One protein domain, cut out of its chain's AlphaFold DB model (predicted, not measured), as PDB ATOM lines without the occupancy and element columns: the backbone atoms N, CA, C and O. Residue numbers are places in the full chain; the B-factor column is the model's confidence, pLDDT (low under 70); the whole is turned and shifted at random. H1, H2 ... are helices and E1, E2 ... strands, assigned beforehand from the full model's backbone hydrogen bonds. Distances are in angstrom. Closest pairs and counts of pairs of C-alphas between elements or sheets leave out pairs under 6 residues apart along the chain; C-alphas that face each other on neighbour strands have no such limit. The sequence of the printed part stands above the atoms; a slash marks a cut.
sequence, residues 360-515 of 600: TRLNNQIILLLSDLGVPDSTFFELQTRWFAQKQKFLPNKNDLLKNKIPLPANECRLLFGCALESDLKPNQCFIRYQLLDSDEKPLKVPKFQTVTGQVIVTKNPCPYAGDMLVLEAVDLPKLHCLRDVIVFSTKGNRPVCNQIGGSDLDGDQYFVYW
ATOM      1  N   THR A 360     -10.999  36.156  28.592       89.44
ATOM      2  CA  THR A 360     -10.577  37.007  27.482       89.44
ATOM      3  C   THR A 360     -11.564  36.941  26.322       89.44
ATOM      4  O   THR A 360     -12.482  36.123  26.290       89.44
ATOM      5  N   ARG A 361     -11.426  37.885  25.395       87.88
ATOM      6  CA  ARG A 361     -12.275  38.030  24.210       87.88
ATOM      7  C   ARG A 361     -11.392  38.369  23.017       87.88
ATOM      8  O   ARG A 361     -10.435  39.135  23.167       87.88
ATOM      9  N   LEU A 362     -11.745  37.870  21.841       89.56
ATOM     10  CA  LEU A 362     -11.124  38.260  20.587       89.56
ATOM     11  C   LEU A 362     -11.463  39.719  20.292       89.56
ATOM     12  O   LEU A 362     -12.624  40.114  20.183       89.56
ATOM     13  N   ASN A 363     -10.429  40.539  20.193       86.56
ATOM     14  CA  ASN A 363     -10.545  41.895  19.678       86.56
ATOM     15  C   ASN A 363     -10.143  41.914  18.197       86.56
ATOM     16  O   ASN A 363      -9.543  40.955  17.716       86.56
ATOM     17  N   ASN A 364     -10.419  43.020  17.508       82.94
ATOM     18  CA  ASN A 364     -10.174  43.155  16.069       82.94
ATOM     19  C   ASN A 364      -8.735  42.809  15.662       82.94
ATOM     20  O   ASN A 364      -8.534  42.214  14.616       82.94
ATOM     21  N   GLN A 365      -7.739  43.129  16.491       82.38
ATOM     22  CA  GLN A 365      -6.350  42.804  16.182       82.38
ATOM     23  C   GLN A 365      -6.071  41.307  16.268       82.38
ATOM     24  O   GLN A 365      -5.454  40.758  15.367       82.38
ATOM     25  N   ILE A 366      -6.537  40.634  17.321       88.94
ATOM     26  CA  ILE A 366      -6.349  39.183  17.438       88.94
ATOM     27  C   ILE A 366      -7.081  38.468  16.293       88.94
ATOM     28  O   ILE A 366      -6.528  37.540  15.721       88.94
ATOM     29  N   ILE A 367      -8.284  38.924  15.922       88.69
ATOM     30  CA  ILE A 367      -9.043  38.382  14.778       88.69
ATOM     31  C   ILE A 367      -8.244  38.527  13.479       88.69
ATOM     32  O   ILE A 367      -8.117  37.565  12.731       88.69
ATOM     33  N   LEU A 368      -7.668  39.706  13.244       86.12
ATOM     34  CA  LEU A 368      -6.851  39.999  12.069       86.12
ATOM     35  C   LEU A 368      -5.626  39.074  11.979       86.12
ATOM     36  O   LEU A 368      -5.386  38.491  10.925       86.12
ATOM     37  N   LEU A 369      -4.913  38.859  13.093       88.50
ATOM     38  CA  LEU A 369      -3.799  37.904  13.151       88.50
ATOM     39  C   LEU A 369      -4.260  36.460  12.904       88.50
ATOM     40  O   LEU A 369      -3.637  35.742  12.132       88.50
ATOM     41  N   LEU A 370      -5.359  36.030  13.535       91.50
ATOM     42  CA  LEU A 370      -5.903  34.680  13.359       91.50
ATOM     43  C   LEU A 370      -6.321  34.427  11.901       91.50
ATOM     44  O   LEU A 370      -5.996  33.377  11.352       91.50
ATOM     45  N   SER A 371      -6.983  35.396  11.261       89.19
ATOM     46  CA  SER A 371      -7.369  35.333   9.844       89.19
ATOM     47  C   SER A 371      -6.146  35.302   8.916       89.19
ATOM     48  O   SER A 371      -6.155  34.634   7.883       89.19
ATOM     49  N   ASP A 372      -5.061  36.000   9.260       87.38
ATOM     50  CA  ASP A 372      -3.791  35.944   8.516       87.38
ATOM     51  C   ASP A 372      -3.070  34.589   8.666       87.38
ATOM     52  O   ASP A 372      -2.471  34.050   7.730       87.38
ATOM     53  N   LEU A 373      -3.201  33.970   9.836       91.44
ATOM     54  CA  LEU A 373      -2.660  32.643  10.135       91.44
ATOM     55  C   LEU A 373      -3.565  31.496   9.649       91.44
ATOM     56  O   LEU A 373      -3.259  30.324   9.879       91.44
ATOM     57  N   GLY A 374      -4.640  31.824   8.925       90.31
ATOM     58  CA  GLY A 374      -5.481  30.876   8.199       90.31
ATOM     59  C   GLY A 374      -6.725  30.393   8.940       90.31
ATOM     60  O   GLY A 374      -7.378  29.475   8.452       90.31
ATOM     61  N   VAL A 375      -7.089  30.990  10.079       92.00
ATOM     62  CA  VAL A 375      -8.388  30.711  10.712       92.00
ATOM     63  C   VAL A 375      -9.504  31.256   9.809       92.00
ATOM     64  O   VAL A 375      -9.497  32.455   9.519       92.00
ATOM     65  N   PRO A 376     -10.467  30.426   9.363       91.00
ATOM     66  CA  PRO A 376     -11.547  30.885   8.498       91.00
ATOM     67  C   PRO A 376     -12.422  31.942   9.172       91.00
ATOM     68  O   PRO A 376     -12.817  31.791  10.328       91.00
ATOM     69  N   ASP A 377     -12.825  32.971   8.423       86.75
ATOM     70  CA  ASP A 377     -13.668  34.032   8.978       86.75
ATOM     71  C   ASP A 377     -15.026  33.500   9.485       86.75
ATOM     72  O   ASP A 377     -15.581  34.024  10.456       86.75
ATOM     73  N   SER A 378     -15.535  32.409   8.888       88.62
ATOM     74  CA  SER A 378     -16.743  31.696   9.335       88.62
ATOM     75  C   SER A 378     -16.664  31.257  10.797       88.62
ATOM     76  O   SER A 378     -17.661  31.363  11.511       88.62
ATOM     77  N   THR A 379     -15.483  30.868  11.283       90.38
ATOM     78  CA  THR A 379     -15.259  30.491  12.684       90.38
ATOM     79  C   THR A 379     -15.580  31.649  13.632       90.38
ATOM     80  O   THR A 379     -16.209  31.449  14.674       90.38
ATOM     81  N   PHE A 380     -15.221  32.887  13.275       88.88
ATOM     82  CA  PHE A 380     -15.538  34.061  14.097       88.88
ATOM     83  C   PHE A 380     -17.041  34.357  14.114       88.88
ATOM     84  O   PHE A 380     -17.589  34.692  15.170       88.88
ATOM     85  N   PHE A 381     -17.720  34.200  12.973       84.56
ATOM     86  CA  PHE A 381     -19.173  34.351  12.890       84.56
ATOM     87  C   PHE A 381     -19.905  33.290  13.718       84.56
ATOM     88  O   PHE A 381     -20.867  33.618  14.415       84.56
ATOM     89  N   GLU A 382     -19.442  32.042  13.703       87.00
ATOM     90  CA  GLU A 382     -20.002  30.950  14.507       87.00
ATOM     91  C   GLU A 382     -19.827  31.196  16.010       87.00
ATOM     92  O   GLU A 382     -20.801  31.108  16.763       87.00
ATOM     93  N   LEU A 383     -18.624  31.593  16.443       86.88
ATOM     94  CA  LEU A 383     -18.331  31.984  17.828       86.88
ATOM     95  C   LEU A 383     -19.257  33.110  18.301       86.88
ATOM     96  O   LEU A 383     -19.879  33.028  19.367       86.88
ATOM     97  N   GLN A 384     -19.383  34.156  17.484       83.00
ATOM     98  CA  GLN A 384     -20.241  35.297  17.777       83.00
ATOM     99  C   GLN A 384     -21.722  34.883  17.849       83.00
ATOM    100  O   GLN A 384     -22.421  35.253  18.796       83.00
ATOM    101  N   THR A 385     -22.193  34.079  16.895       82.56
ATOM    102  CA  THR A 385     -23.578  33.585  16.838       82.56
ATOM    103  C   THR A 385     -23.917  32.730  18.055       82.56
ATOM    104  O   THR A 385     -24.951  32.940  18.695       82.56
ATOM    105  N   ARG A 386     -23.026  31.805  18.433       82.06
ATOM    106  CA  ARG A 386     -23.200  30.942  19.607       82.06
ATOM    107  C   ARG A 386     -23.308  31.755  20.889       82.06
ATOM    108  O   ARG A 386     -24.167  31.475  21.725       82.06
ATOM    109  N   TRP A 387     -22.479  32.785  21.037       76.75
ATOM    110  CA  TRP A 387     -22.547  33.652  22.207       76.75
ATOM    111  C   TRP A 387     -23.880  34.403  22.307       76.75
ATOM    112  O   TRP A 387     -24.482  34.454  23.384       76.75
ATOM    113  N   PHE A 388     -24.380  34.941  21.190       74.69
ATOM    114  CA  PHE A 388     -25.691  35.591  21.166       74.69
ATOM    115  C   PHE A 388     -26.824  34.625  21.519       74.69
ATOM    116  O   PHE A 388     -27.699  34.980  22.312       74.69
ATOM    117  N   ALA A 389     -26.771  33.393  21.007       77.19
ATOM    118  CA  ALA A 389     -27.751  32.360  21.326       77.19
ATOM    119  C   ALA A 389     -27.780  32.024  22.830       77.19
ATOM    120  O   ALA A 389     -28.856  31.884  23.407       77.19
ATOM    121  N   GLN A 390     -26.616  31.959  23.488       72.44
ATOM    122  CA  GLN A 390     -26.517  31.661  24.923       72.44
ATOM    123  C   GLN A 390     -27.041  32.790  25.820       72.44
ATOM    124  O   GLN A 390     -27.557  32.529  26.906       72.44
ATOM    125  N   LYS A 391     -26.913  34.055  25.402       68.69
ATOM    126  CA  LYS A 391     -27.255  35.199  26.260       68.69
ATOM    127  C   LYS A 391     -28.750  35.515  26.337       68.69
ATOM    128  O   LYS A 391     -29.093  36.253  27.254       68.69
ATOM    129  N   GLN A 392     -29.611  35.013  25.435       58.00
ATOM    130  CA  GLN A 392     -31.099  35.107  25.404       58.00
ATOM    131  C   GLN A 392     -31.785  36.442  25.822       58.00
ATOM    132  O   GLN A 392     -33.008  36.498  25.916       58.00
ATOM    133  N   LYS A 393     -31.055  37.539  26.065       55.62
ATOM    134  CA  LYS A 393     -31.577  38.752  26.723       55.62
ATOM    135  C   LYS A 393     -31.282  40.070  26.017       55.62
ATOM    136  O   LYS A 393     -31.720  41.094  26.522       55.62
ATOM    137  N   PHE A 394     -30.613  40.088  24.868       51.72
ATOM    138  CA  PHE A 394     -30.454  41.319  24.088       51.72
ATOM    139  C   PHE A 394     -30.244  40.980  22.611       51.72
ATOM    140  O   PHE A 394     -29.285  40.291  22.272       51.72
ATOM    141  N   LEU A 395     -31.118  41.487  21.738       52.03
ATOM    142  CA  LEU A 395     -30.778  41.692  20.332       52.03
ATOM    143  C   LEU A 395     -29.795  42.873  20.307       52.03
ATOM    144  O   LEU A 395     -30.200  43.985  20.656       52.03
ATOM    145  N   PRO A 396     -28.508  42.661  19.990       53.34
ATOM    146  CA  PRO A 396     -27.550  43.758  19.915       53.34
ATOM    147  C   PRO A 396     -27.986  44.725  18.810       53.34
ATOM    148  O   PRO A 396     -28.393  44.301  17.726       53.34
ATOM    149  N   ASN A 397     -27.884  46.034  19.044       52.41
ATOM    150  CA  ASN A 397     -27.990  46.963  17.923       52.41
ATOM    151  C   ASN A 397     -26.711  46.860  17.057       52.41
ATOM    152  O   ASN A 397     -25.673  46.360  17.495       52.41
ATOM    153  N   LYS A 398     -26.750  47.371  15.820       48.72
ATOM    154  CA  LYS A 398     -25.615  47.308  14.876       48.72
ATOM    155  C   LYS A 398     -24.313  47.942  15.414       48.72
ATOM    156  O   LYS A 398     -23.227  47.512  15.040       48.72
ATOM    157  N   ASN A 399     -24.406  48.915  16.323       45.19
ATOM    158  CA  ASN A 399     -23.258  49.524  17.004       45.19
ATOM    159  C   ASN A 399     -22.706  48.664  18.153       45.19
ATOM    160  O   ASN A 399     -21.517  48.767  18.447       45.19
ATOM    161  N   ASP A 400     -23.523  47.819  18.787       47.50
ATOM    162  CA  ASP A 400     -23.063  46.862  19.801       47.50
ATOM    163  C   ASP A 400     -22.258  45.732  19.142       47.50
ATOM    164  O   ASP A 400     -21.243  45.301  19.681       47.50
ATOM    165  N   LEU A 401     -22.644  45.310  17.931       49.41
ATOM    166  CA  LEU A 401     -21.916  44.309  17.134       49.41
ATOM    167  C   LEU A 401     -20.499  44.764  16.741       49.41
ATOM    168  O   LEU A 401     -19.574  43.962  16.766       49.41
ATOM    169  N   LEU A 402     -20.321  46.051  16.420       44.41
ATOM    170  CA  LEU A 402     -19.028  46.629  16.019       44.41
ATOM    171  C   LEU A 402     -18.123  47.000  17.208       44.41
ATOM    172  O   LEU A 402     -16.922  47.191  17.033       44.41
ATOM    173  N   LYS A 403     -18.687  47.137  18.416       49.50
ATOM    174  CA  LYS A 403     -17.948  47.515  19.635       49.50
ATOM    175  C   LYS A 403     -17.591  46.327  20.528       49.50
ATOM    176  O   LYS A 403     -16.663  46.436  21.332       49.50
ATOM    177  N   ASN A 404     -18.312  45.213  20.418       53.50
ATOM    178  CA  ASN A 404     -18.145  44.076  21.314       53.50
ATOM    179  C   ASN A 404     -17.115  43.079  20.770       53.50
ATOM    180  O   ASN A 404     -17.317  42.443  19.742       53.50
ATOM    181  N   LYS A 405     -16.016  42.920  21.515       76.25
ATOM    182  CA  LYS A 405     -15.036  41.836  21.346       76.25
ATOM    183  C   LYS A 405     -15.756  40.474  21.348       76.25
ATOM    184  O   LYS A 405     -16.602  40.267  22.219       76.25
ATOM    185  N   ILE A 406     -15.403  39.554  20.445       82.62
ATOM    186  CA  ILE A 406     -16.021  38.218  20.362       82.62
ATOM    187  C   ILE A 406     -15.574  37.401  21.581       82.62
ATOM    188  O   ILE A 406     -14.378  37.169  21.759       82.62
ATOM    189  N   PRO A 407     -16.482  36.997  22.472       79.06
ATOM    190  CA  PRO A 407     -16.121  36.203  23.634       79.06
ATOM    191  C   PRO A 407     -15.788  34.769  23.241       79.06
ATOM    192  O   PRO A 407     -16.353  34.215  22.304       79.06
ATOM    193  N   LEU A 408     -14.874  34.181  24.001       86.88
ATOM    194  CA  LEU A 408     -14.471  32.788  23.875       86.88
ATOM    195  C   LEU A 408     -14.987  31.999  25.081       86.88
ATOM    196  O   LEU A 408     -15.250  32.605  26.128       86.88
ATOM    197  N   PRO A 409     -15.122  30.664  24.973       88.06
ATOM    198  CA  PRO A 409     -15.466  29.834  26.116       88.06
ATOM    199  C   PRO A 409     -14.493  30.103  27.260       88.06
ATOM    200  O   PRO A 409     -13.274  29.993  27.102       88.06
ATOM    201  N   ALA A 410     -15.033  30.496  28.417       86.44
ATOM    202  CA  ALA A 410     -14.204  30.953  29.519       86.44
ATOM    203  C   ALA A 410     -13.175  29.876  29.876       86.44
ATOM    204  O   ALA A 410     -11.995  30.163  29.914       86.44
ATOM    205  N   ASN A 411     -13.543  28.610  30.039       92.88
ATOM    206  CA  ASN A 411     -12.586  27.575  30.459       92.88
ATOM    207  C   ASN A 411     -11.668  27.029  29.342       92.88
ATOM    208  O   ASN A 411     -11.010  26.014  29.560       92.88
ATOM    209  N   GLU A 412     -11.584  27.724  28.203       94.06
ATOM    210  CA  GLU A 412     -10.683  27.439  27.072       94.06
ATOM    211  C   GLU A 412      -9.764  28.624  26.726       94.06
ATOM    212  O   GLU A 412      -8.988  28.572  25.769       94.06
ATOM    213  N   CYS A 413      -9.857  29.723  27.484       94.50
ATOM    214  CA  CYS A 413      -9.035  30.905  27.264       94.50
ATOM    215  C   CYS A 413      -8.847  31.759  28.522       94.50
ATOM    216  O   CYS A 413      -9.736  31.899  29.371       94.50
ATOM    217  N   ARG A 414      -7.694  32.419  28.633       95.56
ATOM    218  CA  ARG A 414      -7.407  33.367  29.718       95.56
ATOM    219  C   ARG A 414      -6.524  34.511  29.238       95.56
ATOM    220  O   ARG A 414      -5.771  34.384  28.277       95.56
ATOM    221  N   LEU A 415      -6.606  35.627  29.956       95.50
ATOM    222  CA  LEU A 415      -5.550  36.631  29.987       95.50
ATOM    223  C   LEU A 415      -4.675  36.356  31.221       95.50
ATOM    224  O   LEU A 415      -5.149  36.515  32.347       95.50
ATOM    225  N   LEU A 416      -3.434  35.909  31.018       97.31
ATOM    226  CA  LEU A 416      -2.542  35.420  32.082       97.31
ATOM    227  C   LEU A 416      -1.292  36.288  32.204       97.31
ATOM    228  O   LEU A 416      -0.770  36.746  31.194       97.31
ATOM    229  N   PHE A 417      -0.779  36.490  33.421       96.75
ATOM    230  CA  PHE A 417       0.569  37.050  33.581       96.75
ATOM    231  C   PHE A 417       1.604  36.076  33.028       96.75
ATOM    232  O   PHE A 417       1.546  34.888  33.350       96.75
ATOM    233  N   GLY A 418       2.544  36.587  32.233       96.75
ATOM    234  CA  GLY A 418       3.735  35.827  31.872       96.75
ATOM    235  C   GLY A 418       4.726  35.804  33.021       96.75
ATOM    236  O   GLY A 418       4.922  36.808  33.707       96.75
ATOM    237  N   CYS A 419       5.358  34.658  33.228       96.31
ATOM    238  CA  CYS A 419       6.415  34.502  34.212       96.31
ATOM    239  C   CYS A 419       7.418  33.431  33.780       96.31
ATOM    240  O   CYS A 419       7.136  32.633  32.885       96.31
ATOM    241  N   ALA A 420       8.597  33.435  34.393       96.75
ATOM    242  CA  ALA A 420       9.669  32.505  34.080       96.75
ATOM    243  C   ALA A 420      10.535  32.261  35.319       96.75
ATOM    244  O   ALA A 420      11.019  33.184  35.972       96.75
ATOM    245  N   LEU A 421      10.765  30.990  35.615       95.62
ATOM    246  CA  LEU A 421      11.665  30.540  36.667       95.62
ATOM    247  C   LEU A 421      12.420  29.304  36.187       95.62
ATOM    248  O   LEU A 421      12.043  28.671  35.196       95.62
ATOM    249  N   GLU A 422      13.482  28.954  36.901       94.62
ATOM    250  CA  GLU A 422      14.182  27.701  36.655       94.62
ATOM    251  C   GLU A 422      13.221  26.517  36.823       94.62
ATOM    252  O   GLU A 422      12.508  26.401  37.819       94.62
ATOM    253  N   SER A 423      13.128  25.680  35.788       94.75
ATOM    254  CA  SER A 423      12.193  24.558  35.747       94.75
ATOM    255  C   SER A 423      12.596  23.513  34.706       94.75
ATOM    256  O   SER A 423      13.493  23.705  33.875       94.75
ATOM    257  N   ASP A 424      11.879  22.391  34.723       96.50
ATOM    258  CA  ASP A 424      12.086  21.276  33.801       96.50
ATOM    259  C   ASP A 424      11.451  21.502  32.411       96.50
ATOM    260  O   ASP A 424      11.651  20.683  31.514       96.50
ATOM    261  N   LEU A 425      10.766  22.634  32.184       97.81
ATOM    262  CA  LEU A 425      10.182  22.997  30.885       97.81
ATOM    263  C   LEU A 425      11.248  23.029  29.781       97.81
ATOM    264  O   LEU A 425      12.256  23.732  29.897       97.81
ATOM    265  N   LYS A 426      11.011  22.310  28.682       97.88
ATOM    266  CA  LYS A 426      11.864  22.347  27.481       97.88
ATOM    267  C   LYS A 426      11.591  23.611  26.647       97.88
ATOM    268  O   LYS A 426      10.561  24.255  26.853       97.88
ATOM    269  N   PRO A 427      12.470  23.972  25.690       96.69
ATOM    270  CA  PRO A 427      12.189  25.066  24.762       96.69
ATOM    271  C   PRO A 427      10.812  24.907  24.099       96.69
ATOM    272  O   PRO A 427      10.434  23.799  23.723       96.69
ATOM    273  N   ASN A 428      10.073  26.013  23.959       94.75
ATOM    274  CA  ASN A 428       8.693  26.079  23.442       94.75
ATOM    275  C   ASN A 428       7.617  25.352  24.275       94.75
ATOM    276  O   ASN A 428       6.466  25.271  23.841       94.75
ATOM    277  N   GLN A 429       7.953  24.869  25.474       98.31
ATOM    278  CA  GLN A 429       6.963  24.398  26.439       98.31
ATOM    279  C   GLN A 429       6.556  25.505  27.412       98.31
ATOM    280  O   GLN A 429       7.320  26.432  27.707       98.31
ATOM    281  N   CYS A 430       5.347  25.376  27.945       98.56
ATOM    282  CA  CYS A 430       4.830  26.224  29.008       98.56
ATOM    283  C   CYS A 430       4.066  25.402  30.051       98.56
ATOM    284  O   CYS A 430       3.654  24.272  29.795       98.56
ATOM    285  N   PHE A 431       3.864  25.980  31.232       98.75
ATOM    286  CA  PHE A 431       2.972  25.430  32.250       98.75
ATOM    287  C   PHE A 431       1.827  26.407  32.516       98.75
ATOM    288  O   PHE A 431       2.052  27.607  32.707       98.75
ATOM    289  N   ILE A 432       0.598  25.888  32.532       98.50
ATOM    290  CA  ILE A 432      -0.613  26.662  32.808       98.50
ATOM    291  C   ILE A 432      -1.531  25.841  33.707       98.50
ATOM    292  O   ILE A 432      -2.023  24.777  33.327       98.50
ATOM    293  N   ARG A 433      -1.840  26.391  34.880       97.69
ATOM    294  CA  ARG A 433      -2.904  25.907  35.760       97.69
ATOM    295  C   ARG A 433      -3.850  27.058  36.062       97.69
ATOM    296  O   ARG A 433      -3.409  28.138  36.442       97.69
ATOM    297  N   TYR A 434      -5.146  26.847  35.881       96.12
ATOM    298  CA  TYR A 434      -6.142  27.917  35.925       96.12
ATOM    299  C   TYR A 434      -7.330  27.549  36.803       96.12
ATOM    300  O   TYR A 434      -7.655  26.372  36.981       96.12
ATOM    301  N   GLN A 435      -7.986  28.569  37.351       94.62
ATOM    302  CA  GLN A 435      -9.234  28.396  38.081       94.62
ATOM    303  C   GLN A 435     -10.416  28.257  37.110       94.62
ATOM    304  O   GLN A 435     -10.561  29.033  36.156       94.62
ATOM    305  N   LEU A 436     -11.287  27.279  37.372       95.12
ATOM    306  CA  LEU A 436     -12.539  27.100  36.642       95.12
ATOM    307  C   LEU A 436     -13.533  28.219  36.970       95.12
ATOM    308  O   LEU A 436     -13.672  28.645  38.123       95.12
ATOM    309  N   LEU A 437     -14.243  28.658  35.935       94.06
ATOM    310  CA  LEU A 437     -15.303  29.659  36.005       94.06
ATOM    311  C   LEU A 437     -16.666  29.033  35.685       94.06
ATOM    312  O   LEU A 437     -16.739  28.050  34.943       94.06
ATOM    313  N   ASP A 438     -17.730  29.603  36.246       92.00
ATOM    314  CA  ASP A 438     -19.117  29.268  35.918       92.00
ATOM    315  C   ASP A 438     -19.584  29.912  34.594       92.00
ATOM    316  O   ASP A 438     -18.824  30.580  33.887       92.00
ATOM    317  N   SER A 439     -20.858  29.708  34.251       85.25
ATOM    318  CA  SER A 439     -21.492  30.270  33.051       85.25
ATOM    319  C   SER A 439     -21.580  31.801  33.043       85.25
ATOM    320  O   SER A 439     -21.748  32.392  31.978       85.25
ATOM    321  N   ASP A 440     -21.473  32.447  34.206       85.88
ATOM    322  CA  ASP A 440     -21.437  33.905  34.347       85.88
ATOM    323  C   ASP A 440     -19.999  34.451  34.325       85.88
ATOM    324  O   ASP A 440     -19.781  35.627  34.630       85.88
ATOM    325  N   GLU A 441     -19.021  33.615  33.951       88.31
ATOM    326  CA  GLU A 441     -17.590  33.927  33.946       88.31
ATOM    327  C   GLU A 441     -17.048  34.278  35.348       88.31
ATOM    328  O   GLU A 441     -16.059  35.006  35.480       88.31
ATOM    329  N   LYS A 442     -17.681  33.773  36.416       90.19
ATOM    330  CA  LYS A 442     -17.259  34.002  37.804       90.19
ATOM    331  C   LYS A 442     -16.559  32.778  38.389       90.19
ATOM    332  O   LYS A 442     -16.877  31.650  38.014       90.19
ATOM    333  N   PRO A 443     -15.610  32.970  39.325       89.50
ATOM    334  CA  PRO A 443     -15.023  31.865  40.071       89.50
ATOM    335  C   PRO A 443     -16.093  30.975  40.706       89.50
ATOM    336  O   PRO A 443     -17.027  31.479  41.333       89.50
ATOM    337  N   LEU A 444     -15.940  29.654  40.572       89.12
ATOM    338  CA  LEU A 444     -16.831  28.692  41.221       89.12
ATOM    339  C   LEU A 444     -16.880  28.923  42.741       89.12
ATOM    340  O   LEU A 444     -15.853  29.201  43.363       89.12
ATOM    341  N   LYS A 445     -18.061  28.719  43.350       85.25
ATOM    342  CA  LYS A 445     -18.252  28.809  44.815       85.25
ATOM    343  C   LYS A 445     -17.262  27.936  45.587       85.25
ATOM    344  O   LYS A 445     -16.764  28.351  46.626       85.25
ATOM    345  N   VAL A 446     -17.000  26.738  45.065       86.25
ATOM    346  CA  VAL A 446     -15.894  25.879  45.488       86.25
ATOM    347  C   VAL A 446     -14.846  25.948  44.379       86.25
ATOM    348  O   VAL A 446     -15.081  25.387  43.304       86.25
ATOM    349  N   PRO A 447     -13.738  26.678  44.589       88.56
ATOM    350  CA  PRO A 447     -12.672  26.804  43.609       88.56
ATOM    351  C   PRO A 447     -12.147  25.443  43.162       88.56
ATOM    352  O   PRO A 447     -11.742  24.625  43.979       88.56
ATOM    353  N   LYS A 448     -12.134  25.223  41.849       92.12
ATOM    354  CA  LYS A 448     -11.517  24.055  41.220       92.12
ATOM    355  C   LYS A 448     -10.465  24.529  40.237       92.12
ATOM    356  O   LYS A 448     -10.664  25.544  39.568       92.12
ATOM    357  N   PHE A 449      -9.370  23.787  40.152       94.31
ATOM    358  CA  PHE A 449      -8.244  24.107  39.284       94.31
ATOM    359  C   PHE A 449      -8.015  22.989  38.282       94.31
ATOM    360  O   PHE A 449      -8.142  21.815  38.626       94.31
ATOM    361  N   GLN A 450      -7.631  23.367  37.070       96.69
ATOM    362  CA  GLN A 450      -7.279  22.441  36.005       96.69
ATOM    363  C   GLN A 450      -5.923  22.835  35.419       96.69
ATOM    364  O   GLN A 450      -5.605  24.022  35.326       96.69
ATOM    365  N   THR A 451      -5.117  21.836  35.069       98.19
ATOM    366  CA  THR A 451      -3.871  22.032  34.324       98.19
ATOM    367  C   THR A 451      -4.158  21.842  32.837       98.19
ATOM    368  O   THR A 451      -4.856  20.897  32.464       98.19
ATOM    369  N   VAL A 452      -3.654  22.746  32.000       98.19
ATOM    370  CA  VAL A 452      -3.740  22.631  30.537       98.19
ATOM    371  C   VAL A 452      -2.637  21.697  30.047       98.19
ATOM    372  O   VAL A 452      -1.494  21.814  30.484       98.19
ATOM    373  N   THR A 453      -2.967  20.801  29.120       98.12
ATOM    374  CA  THR A 453      -1.995  19.978  28.394       98.12
ATOM    375  C   THR A 453      -2.276  20.027  26.894       98.12
ATOM    376  O   THR A 453      -3.423  20.179  26.478       98.12
ATOM    377  N   GLY A 454      -1.229  19.904  26.076       97.69
ATOM    378  CA  GLY A 454      -1.335  19.957  24.616       97.69
ATOM    379  C   GLY A 454      -1.070  21.348  24.040       97.69
ATOM    380  O   GLY A 454      -0.418  22.178  24.667       97.69
ATOM    381  N   GLN A 455      -1.513  21.592  22.808       97.19
ATOM    382  CA  GLN A 455      -1.194  22.831  22.095       97.19
ATOM    383  C   GLN A 455      -1.954  24.034  22.655       97.19
ATOM    384  O   GLN A 455      -3.157  23.964  22.904       97.19
ATOM    385  N   VAL A 456      -1.250  25.158  22.797       97.38
ATOM    386  CA  VAL A 456      -1.830  26.435  23.220       97.38
ATOM    387  C   VAL A 456      -1.365  27.565  22.311       97.38
ATOM    388  O   VAL A 456      -0.193  27.639  21.947       97.38
ATOM    389  N   ILE A 457      -2.282  28.463  21.962       97.00
ATOM    390  CA  ILE A 457      -1.990  29.699  21.232       97.00
ATOM    391  C   ILE A 457      -1.706  30.798  22.245       97.00
ATOM    392  O   ILE A 457      -2.514  31.035  23.145       97.00
ATOM    393  N   VAL A 458      -0.583  31.494  22.074       96.69
ATOM    394  CA  VAL A 458      -0.140  32.578  22.951       96.69
ATOM    395  C   VAL A 458       0.198  33.812  22.128       96.69
ATOM    396  O   VAL A 458       0.956  33.749  21.165       96.69
ATOM    397  N   THR A 459      -0.347  34.958  22.523       95.19
ATOM    398  CA  THR A 459       0.044  36.264  21.979       95.19
ATOM    399  C   THR A 459      -0.181  37.363  23.017       95.19
ATOM    400  O   THR A 459      -0.686  37.111  24.113       95.19
ATOM    401  N   LYS A 460       0.161  38.606  22.686       90.00
ATOM    402  CA  LYS A 460      -0.080  39.789  23.516       90.00
ATOM    403  C   LYS A 460      -0.897  40.808  22.726       90.00
ATOM    404  O   LYS A 460      -0.931  40.812  21.502       90.00
ATOM    405  N   ASN A 461      -1.605  41.672  23.444       81.56
ATOM    406  CA  ASN A 461      -2.337  42.776  22.842       81.56
ATOM    407  C   ASN A 461      -1.791  44.116  23.364       81.56
ATOM    408  O   ASN A 461      -1.839  44.331  24.579       81.56
ATOM    409  N   PRO A 462      -1.335  45.041  22.500       77.19
ATOM    410  CA  PRO A 462      -1.270  44.948  21.036       77.19
ATOM    411  C   PRO A 462       0.014  44.290  20.498       77.19
ATOM    412  O   PRO A 462       1.101  44.674  20.914       77.19
ATOM    413  N   CYS A 463      -0.118  43.395  19.513       77.75
ATOM    414  CA  CYS A 463       0.979  42.832  18.707       77.75
ATOM    415  C   CYS A 463       0.600  42.833  17.212       77.75
ATOM    416  O   CYS A 463      -0.380  42.192  16.838       77.75
ATOM    417  N   PRO A 464       1.239  43.651  16.363       75.56
ATOM    418  CA  PRO A 464       0.781  43.865  14.988       75.56
ATOM    419  C   PRO A 464       1.221  42.775  13.998       75.56
ATOM    420  O   PRO A 464       0.671  42.726  12.904       75.56
ATOM    421  N   TYR A 465       2.173  41.904  14.342       87.38
ATOM    422  CA  TYR A 465       2.746  40.955  13.390       87.38
ATOM    423  C   TYR A 465       2.256  39.516  13.609       87.38
ATOM    424  O   TYR A 465       2.139  39.058  14.743       87.38
ATOM    425  N   ALA A 466       2.012  38.774  12.523       87.25
ATOM    426  CA  ALA A 466       1.516  37.393  12.572       87.25
ATOM    427  C   ALA A 466       2.443  36.443  13.352       87.25
ATOM    428  O   ALA A 466       1.961  35.599  14.102       87.25
ATOM    429  N   GLY A 467       3.765  36.632  13.257       90.00
ATOM    430  CA  GLY A 467       4.747  35.863  14.031       90.00
ATOM    431  C   GLY A 467       4.745  36.145  15.540       90.00
ATOM    432  O   GLY A 467       5.407  35.429  16.282       90.00
ATOM    433  N   ASP A 468       3.989  37.141  16.021       91.56
ATOM    434  CA  ASP A 468       3.781  37.379  17.459       91.56
ATOM    435  C   ASP A 468       2.710  36.453  18.067       91.56
ATOM    436  O   ASP A 468       2.389  36.554  19.256       91.56
ATOM    437  N   MET A 469       2.093  35.587  17.261       94.50
ATOM    438  CA  MET A 469       1.156  34.569  17.719       94.50
ATOM    439  C   MET A 469       1.816  33.198  17.634       94.50
ATOM    440  O   MET A 469       1.998  32.631  16.559       94.50
ATOM    441  N   LEU A 470       2.185  32.673  18.796       95.12
ATOM    442  CA  LEU A 470       2.958  31.445  18.919       95.12
ATOM    443  C   LEU A 470       2.064  30.275  19.304       95.12
ATOM    444  O   LEU A 470       1.110  30.433  20.064       95.12
ATOM    445  N   VAL A 471       2.433  29.085  18.832       96.19
ATOM    446  CA  VAL A 471       1.912  27.818  19.353       96.19
ATOM    447  C   VAL A 471       2.968  27.219  20.269       96.19
ATOM    448  O   VAL A 471       4.097  26.983  19.840       96.19
ATOM    449  N   LEU A 472       2.595  26.980  21.521       97.38
ATOM    450  CA  LEU A 472       3.429  26.320  22.525       97.38
ATOM    451  C   LEU A 472       2.807  24.980  22.917       97.38
ATOM    452  O   LEU A 472       1.621  24.738  22.690       97.38
ATOM    453  N   GLU A 473       3.601  24.124  23.550       98.25
ATOM    454  CA  GLU A 473       3.108  22.906  24.191       98.25
ATOM    455  C   GLU A 473       2.940  23.152  25.697       98.25
ATOM    456  O   GLU A 473       3.906  23.406  26.418       98.25
ATOM    457  N   ALA A 474       1.706  23.097  26.190       98.50
ATOM    458  CA  ALA A 474       1.424  23.077  27.615       98.50
ATOM    459  C   ALA A 474       1.680  21.677  28.180       98.50
ATOM    460  O   ALA A 474       1.163  20.679  27.667       98.50
ATOM    461  N   VAL A 475       2.464  21.607  29.254       98.44
ATOM    462  CA  VAL A 475       2.803  20.358  29.944       98.44
ATOM    463  C   VAL A 475       2.486  20.457  31.429       98.44
ATOM    464  O   VAL A 475       2.603  21.526  32.030       98.44
ATOM    465  N   ASP A 476       2.098  19.334  32.031       98.38
ATOM    466  CA  ASP A 476       1.890  19.270  33.474       98.38
ATOM    467  C   ASP A 476       3.219  19.071  34.210       98.38
ATOM    468  O   ASP A 476       3.968  18.132  33.941       98.38
ATOM    469  N   LEU A 477       3.492  19.958  35.164       97.38
ATOM    470  CA  LEU A 477       4.641  19.895  36.056       97.38
ATOM    471  C   LEU A 477       4.150  20.033  37.503       97.38
ATOM    472  O   LEU A 477       3.908  21.154  37.955       97.38
ATOM    473  N   PRO A 478       4.041  18.923  38.262       96.75
ATOM    474  CA  PRO A 478       3.536  18.929  39.637       96.75
ATOM    475  C   PRO A 478       4.214  19.938  40.569       96.75
ATOM    476  O   PRO A 478       3.541  20.577  41.377       96.75
ATOM    477  N   LYS A 479       5.527  20.159  40.407       96.44
ATOM    478  CA  LYS A 479       6.291  21.157  41.177       96.44
ATOM    479  C   LYS A 479       5.759  22.590  41.018       96.44
ATOM    480  O   LYS A 479       5.958  23.408  41.903       96.44
ATOM    481  N   LEU A 480       5.067  22.897  39.918       97.62
ATOM    482  CA  LEU A 480       4.538  24.232  39.620       97.62
ATOM    483  C   LEU A 480       3.046  24.388  39.966       97.62
ATOM    484  O   LEU A 480       2.467  25.431  39.694       97.62
ATOM    485  N   HIS A 481       2.388  23.404  40.596       96.19
ATOM    486  CA  HIS A 481       0.941  23.464  40.903       96.19
ATOM    487  C   HIS A 481       0.527  24.587  41.877       96.19
ATOM    488  O   HIS A 481      -0.664  24.917  41.980       96.19
ATOM    489  N   CYS A 482       1.486  25.183  42.590       94.69
ATOM    490  CA  CYS A 482       1.279  26.397  43.384       94.69
ATOM    491  C   CYS A 482       1.057  27.650  42.512       94.69
ATOM    492  O   CYS A 482       0.415  28.604  42.955       94.69
ATOM    493  N   LEU A 483       1.526  27.635  41.261       97.62
ATOM    494  CA  LEU A 483       1.373  28.715  40.293       97.62
ATOM    495  C   LEU A 483       0.050  28.561  39.545       97.62
ATOM    496  O   LEU A 483      -0.172  27.596  38.816       97.62
ATOM    497  N   ARG A 484      -0.862  29.508  39.761       96.19
ATOM    498  CA  ARG A 484      -2.235  29.483  39.256       96.19
ATOM    499  C   ARG A 484      -2.588  30.820  38.619       96.19
ATOM    500  O   ARG A 484      -2.169  31.879  39.091       96.19
ATOM    501  N   ASP A 485      -3.376  30.751  37.552       97.12
ATOM    502  CA  ASP A 485      -3.800  31.899  36.745       97.12
ATOM    503  C   ASP A 485      -2.608  32.741  36.242       97.12
ATOM    504  O   ASP A 485      -2.652  33.973  36.166       97.12
ATOM    505  N   VAL A 486      -1.543  32.034  35.860       98.00
ATOM    506  CA  VAL A 486      -0.331  32.539  35.203       98.00
ATOM    507  C   VAL A 486       0.070  31.582  34.078       98.00
ATOM    508  O   VAL A 486      -0.356  30.426  34.071       98.00
ATOM    509  N   ILE A 487       0.892  32.056  33.146       98.56
ATOM    510  CA  ILE A 487       1.603  31.210  32.183       98.56
ATOM    511  C   ILE A 487       3.094  31.241  32.519       98.56
ATOM    512  O   ILE A 487       3.699  32.311  32.582       98.56
ATOM    513  N   VAL A 488       3.672  30.065  32.763       98.50
ATOM    514  CA  VAL A 488       5.110  29.908  33.011       98.50
ATOM    515  C   VAL A 488       5.784  29.524  31.702       98.50
ATOM    516  O   VAL A 488       5.478  28.471  31.139       98.50
ATOM    517  N   PHE A 489       6.690  30.364  31.215       98.38
ATOM    518  CA  PHE A 489       7.503  30.082  30.036       98.38
ATOM    519  C   PHE A 489       8.778  29.325  30.414       98.38
ATOM    520  O   PHE A 489       9.326  29.504  31.503       98.38
ATOM    521  N   SER A 490       9.273  28.498  29.490       97.75
ATOM    522  CA  SER A 490      10.594  27.890  29.633       97.75
ATOM    523  C   SER A 490      11.688  28.957  29.684       97.75
ATOM    524  O   SER A 490      11.694  29.913  28.905       97.75
ATOM    525  N   THR A 491      12.660  28.745  30.565       96.75
ATOM    526  CA  THR A 491      13.910  29.506  30.619       96.75
ATOM    527  C   THR A 491      15.000  28.897  29.734       96.75
ATOM    528  O   THR A 491      16.159  29.270  29.857       96.75
ATOM    529  N   LYS A 492      14.656  27.940  28.859       95.69
ATOM    530  CA  LYS A 492      15.582  27.230  27.966       95.69
ATOM    531  C   LYS A 492      15.294  27.569  26.503       95.69
ATOM    532  O   LYS A 492      14.149  27.801  26.117       95.69
ATOM    533  N   GLY A 493      16.329  27.492  25.672       92.12
ATOM    534  CA  GLY A 493      16.266  27.743  24.230       92.12
ATOM    535  C   GLY A 493      17.123  28.939  23.824       92.12
ATOM    536  O   GLY A 493      17.845  29.490  24.645       92.12
ATOM    537  N   ASN A 494      17.029  29.343  22.557       92.00
ATOM    538  CA  ASN A 494      17.884  30.404  22.005       92.00
ATOM    539  C   ASN A 494      17.303  31.811  22.206       92.00
ATOM    540  O   ASN A 494      18.028  32.796  22.138       92.00
ATOM    541  N   ARG A 495      15.982  31.925  22.406       92.69
ATOM    542  CA  ARG A 495      15.280  33.206  22.542       92.69
ATOM    543  C   ARG A 495      14.050  33.055  23.447       92.69
ATOM    544  O   ARG A 495      13.240  32.165  23.175       92.69
ATOM    545  N   PRO A 496      13.859  33.912  24.464       94.88
ATOM    546  CA  PRO A 496      12.695  33.871  25.346       94.88
ATOM    547  C   PRO A 496      11.378  34.018  24.580       94.88
ATOM    548  O   PRO A 496      11.270  34.850  23.679       94.88
ATOM    549  N   VAL A 497      10.355  33.254  24.976       95.38
ATOM    550  CA  VAL A 497       9.016  33.295  24.356       95.38
ATOM    551  C   VAL A 497       8.388  34.688  24.462       95.38
ATOM    552  O   VAL A 497       7.850  35.188  23.480       95.38
ATOM    553  N   CYS A 498       8.502  35.351  25.617       93.44
ATOM    554  CA  CYS A 498       8.021  36.724  25.791       93.44
ATOM    555  C   CYS A 498       8.645  37.678  24.761       93.44
ATOM    556  O   CYS A 498       7.928  38.400  24.077       93.44
ATOM    557  N   ASN A 499       9.961  37.601  24.554       92.75
ATOM    558  CA  ASN A 499      10.662  38.451  23.596       92.75
ATOM    559  C   ASN A 499      10.274  38.169  22.131       92.75
ATOM    560  O   ASN A 499      10.312  39.077  21.297       92.75
ATOM    561  N   GLN A 500       9.900  36.930  21.801       92.88
ATOM    562  CA  GLN A 500       9.369  36.583  20.478       92.88
ATOM    563  C   GLN A 500       8.008  37.246  20.211       92.88
ATOM    564  O   GLN A 500       7.690  37.539  19.065       92.88
ATOM    565  N   ILE A 501       7.230  37.544  21.254       92.81
ATOM    566  CA  ILE A 501       5.907  38.163  21.148       92.81
ATOM    567  C   ILE A 501       6.057  39.687  21.261       92.81
ATOM    568  O   ILE A 501       6.006  40.257  22.352       92.81
ATOM    569  N   GLY A 502       6.266  40.368  20.132       86.62
ATOM    570  CA  GLY A 502       6.335  41.835  20.086       86.62
ATOM    571  C   GLY A 502       7.469  42.472  20.904       86.62
ATOM    572  O   GLY A 502       7.334  43.627  21.309       86.62
ATOM    573  N   GLY A 503       8.547  41.736  21.209       87.25
ATOM    574  CA  GLY A 503       9.662  42.232  22.027       87.25
ATOM    575  C   GLY A 503       9.318  42.403  23.511       87.25
ATOM    576  O   GLY A 503       9.927  43.226  24.187       87.25
ATOM    577  N   SER A 504       8.317  41.671  24.001       89.00
ATOM    578  CA  SER A 504       7.777  41.768  25.361       89.00
ATOM    579  C   SER A 504       8.745  41.253  26.441       89.00
ATOM    580  O   SER A 504       9.647  40.457  26.167       89.00
ATOM    581  N   ASP A 505       8.533  41.718  27.674       90.81
ATOM    582  CA  ASP A 505       9.232  41.290  28.888       90.81
ATOM    583  C   ASP A 505       8.240  40.667  29.897       90.81
ATOM    584  O   ASP A 505       7.090  40.376  29.561       90.81
ATOM    585  N   LEU A 506       8.679  40.411  31.132       94.75
ATOM    586  CA  LEU A 506       7.855  39.834  32.199       94.75
ATOM    587  C   LEU A 506       7.589  40.836  33.336       94.75
ATOM    588  O   LEU A 506       7.332  40.444  34.475       94.75
ATOM    589  N   ASP A 507       7.620  42.144  33.054       91.69
ATOM    590  CA  ASP A 507       7.510  43.196  34.072       91.69
ATOM    591  C   ASP A 507       6.060  43.605  34.429       91.69
ATOM    592  O   ASP A 507       5.797  44.512  35.240       91.69
ATOM    593  N   GLY A 508       5.097  42.891  33.839       89.62
ATOM    594  CA  GLY A 508       3.663  43.114  34.004       89.62
ATOM    595  C   GLY A 508       2.808  42.744  32.802       89.62
ATOM    596  O   GLY A 508       1.592  42.943  32.851       89.62
ATOM    597  N   ASP A 509       3.426  42.248  31.733       90.06
ATOM    598  CA  ASP A 509       2.731  41.858  30.520       90.06
ATOM    599  C   ASP A 509       1.770  40.690  30.759       90.06
ATOM    600  O   ASP A 509       2.057  39.722  31.474       90.06
ATOM    601  N   GLN A 510       0.590  40.808  30.151       94.19
ATOM    602  CA  GLN A 510      -0.422  39.765  30.163       94.19
ATOM    603  C   GLN A 510      -0.628  39.220  28.753       94.19
ATOM    604  O   GLN A 510      -0.758  39.981  27.791       94.19
ATOM    605  N   TYR A 511      -0.712  37.901  28.657       96.31
ATOM    606  CA  TYR A 511      -0.794  37.165  27.407       96.31
ATOM    607  C   TYR A 511      -2.200  36.623  27.212       96.31
ATOM    608  O   TYR A 511      -2.803  36.059  28.128       96.31
ATOM    609  N   PHE A 512      -2.724  36.817  26.006       96.06
ATOM    610  CA  PHE A 512      -3.865  36.061  25.523       96.06
ATOM    611  C   PHE A 512      -3.405  34.618  25.334       96.06
ATOM    612  O   PHE A 512      -2.470  34.372  24.574       96.06
ATOM    613  N   VAL A 513      -4.063  33.692  26.025       97.25
ATOM    614  CA  VAL A 513      -3.797  32.260  25.934       97.25
ATOM    615  C   VAL A 513      -5.097  31.550  25.588       97.25
ATOM    616  O   VAL A 513      -6.107  31.752  26.269       97.25
ATOM    617  N   TYR A 514      -5.073  30.728  24.544       97.12
ATOM    618  CA  TYR A 514      -6.204  29.926  24.085       97.12
ATOM    619  C   TYR A 514      -5.780  28.471  23.892       97.12
ATOM    620  O   TYR A 514      -4.740  28.207  23.295       97.12
ATOM    621  N   TRP A 515      -6.583  27.540  24.395       96.62
ATOM    622  CA  TRP A 515      -6.344  26.092  24.298       96.62
ATOM    623  C   TRP A 515      -7.604  25.315  23.897       96.62
ATOM    624  O   TRP A 515      -7.680  24.102  24.085       96.62
TER     625      TRP A 515
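What this domain is: This is residues 360 to 515 of the 600 residues of the protein "Hypothetical protein" of Adineta steineri (UniProt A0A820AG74). A small closed barrel of six strands, E1, E6, E2, E5, E4 and E7 round the ring, makes one end of the domain, and the loosely arranged helices H1, H2 and H3 extend the model to the other end. The short strand E3 pairs with E2 beside the ring, and the short helix H4 sits outside the barrel. The printed part has 156 residues, with four named helices and seven named strands in the order H1 H2 H3 E1 E2 E3 E4 E5 E6 H4 E7; the sheet is mixed and the class is mixed, helices and strands, with under half of the residues in named elements. The whole is compact, with a radius of gyration of the C-alphas of 16.4 A and spans of 50 by 40 by 26 A.

Where its parts are: The barrel sheet holds E1, residues 413 to 420, 20.0 A; E2, 429 to 435, 20.3 A; E3, 449 to 451; E4, 454 to 460, 19.9 A; E5, 470 to 474; E6, 486 to 489; and E7, 510 to 514, which ends at C-alpha 514 (-6.204, 29.926, 24.085). The helices are H1, residues 364 to 372, from C-alpha 364 (-10.174, 43.155, 16.069); H2, 377 to 391, 22.0 A; H3, 398 to 403; and H4, 497 to 500.

How they stand to each other: E1 bends by 58 degrees at residue 417. It is parallel to E6, with N 419 and O 487 at 2.9 A, and antiparallel to E7, with N 511 and O 416 at 2.8 A. E2 is antiparallel to E6, with N 488 and O 431 at 2.9 A, and parallel to E5, with N 430 and O 473 at 2.9 A. E2 and E3 form a hairpin, with N 434 and O 450 at 2.9 A. E4 and E5 form another, with N 458 and O 470 at 2.8 A. E4 and E7 are antiparallel, with N 457 and O 514 at 2.8 A. H4 is on the barrel, outside it and over none of its strands, at a height of 7.7 A over the sheet. H1 is not on the barrel, but only just, with 4 pairs of C-alphas within 10 A; H2 and H3 are not on it, with 0 such pairs. H1 and H2 are close but not clearly touching: their closest C-alphas, of Ser 371 and Asp 377, are 6.5 A apart. H3 is apart from H1 and H2. Every O i to N i+4 pair is within hydrogen-bond range in H1 and H2, and 1 of 2 in H3; H4 is too short for such a pair.

The domain as a whole: The two C-alphas farthest apart, of Lys 393 and Asn 494, are 50.4 A apart. The printed part has no cut. The links E2 to E3 and E5 to E6 are long. Residues 361 to 362 pair with 406 to 407, antiparallel. The mean pLDDT of the printed part is 88.2, and residues 391 to 404 are under 70.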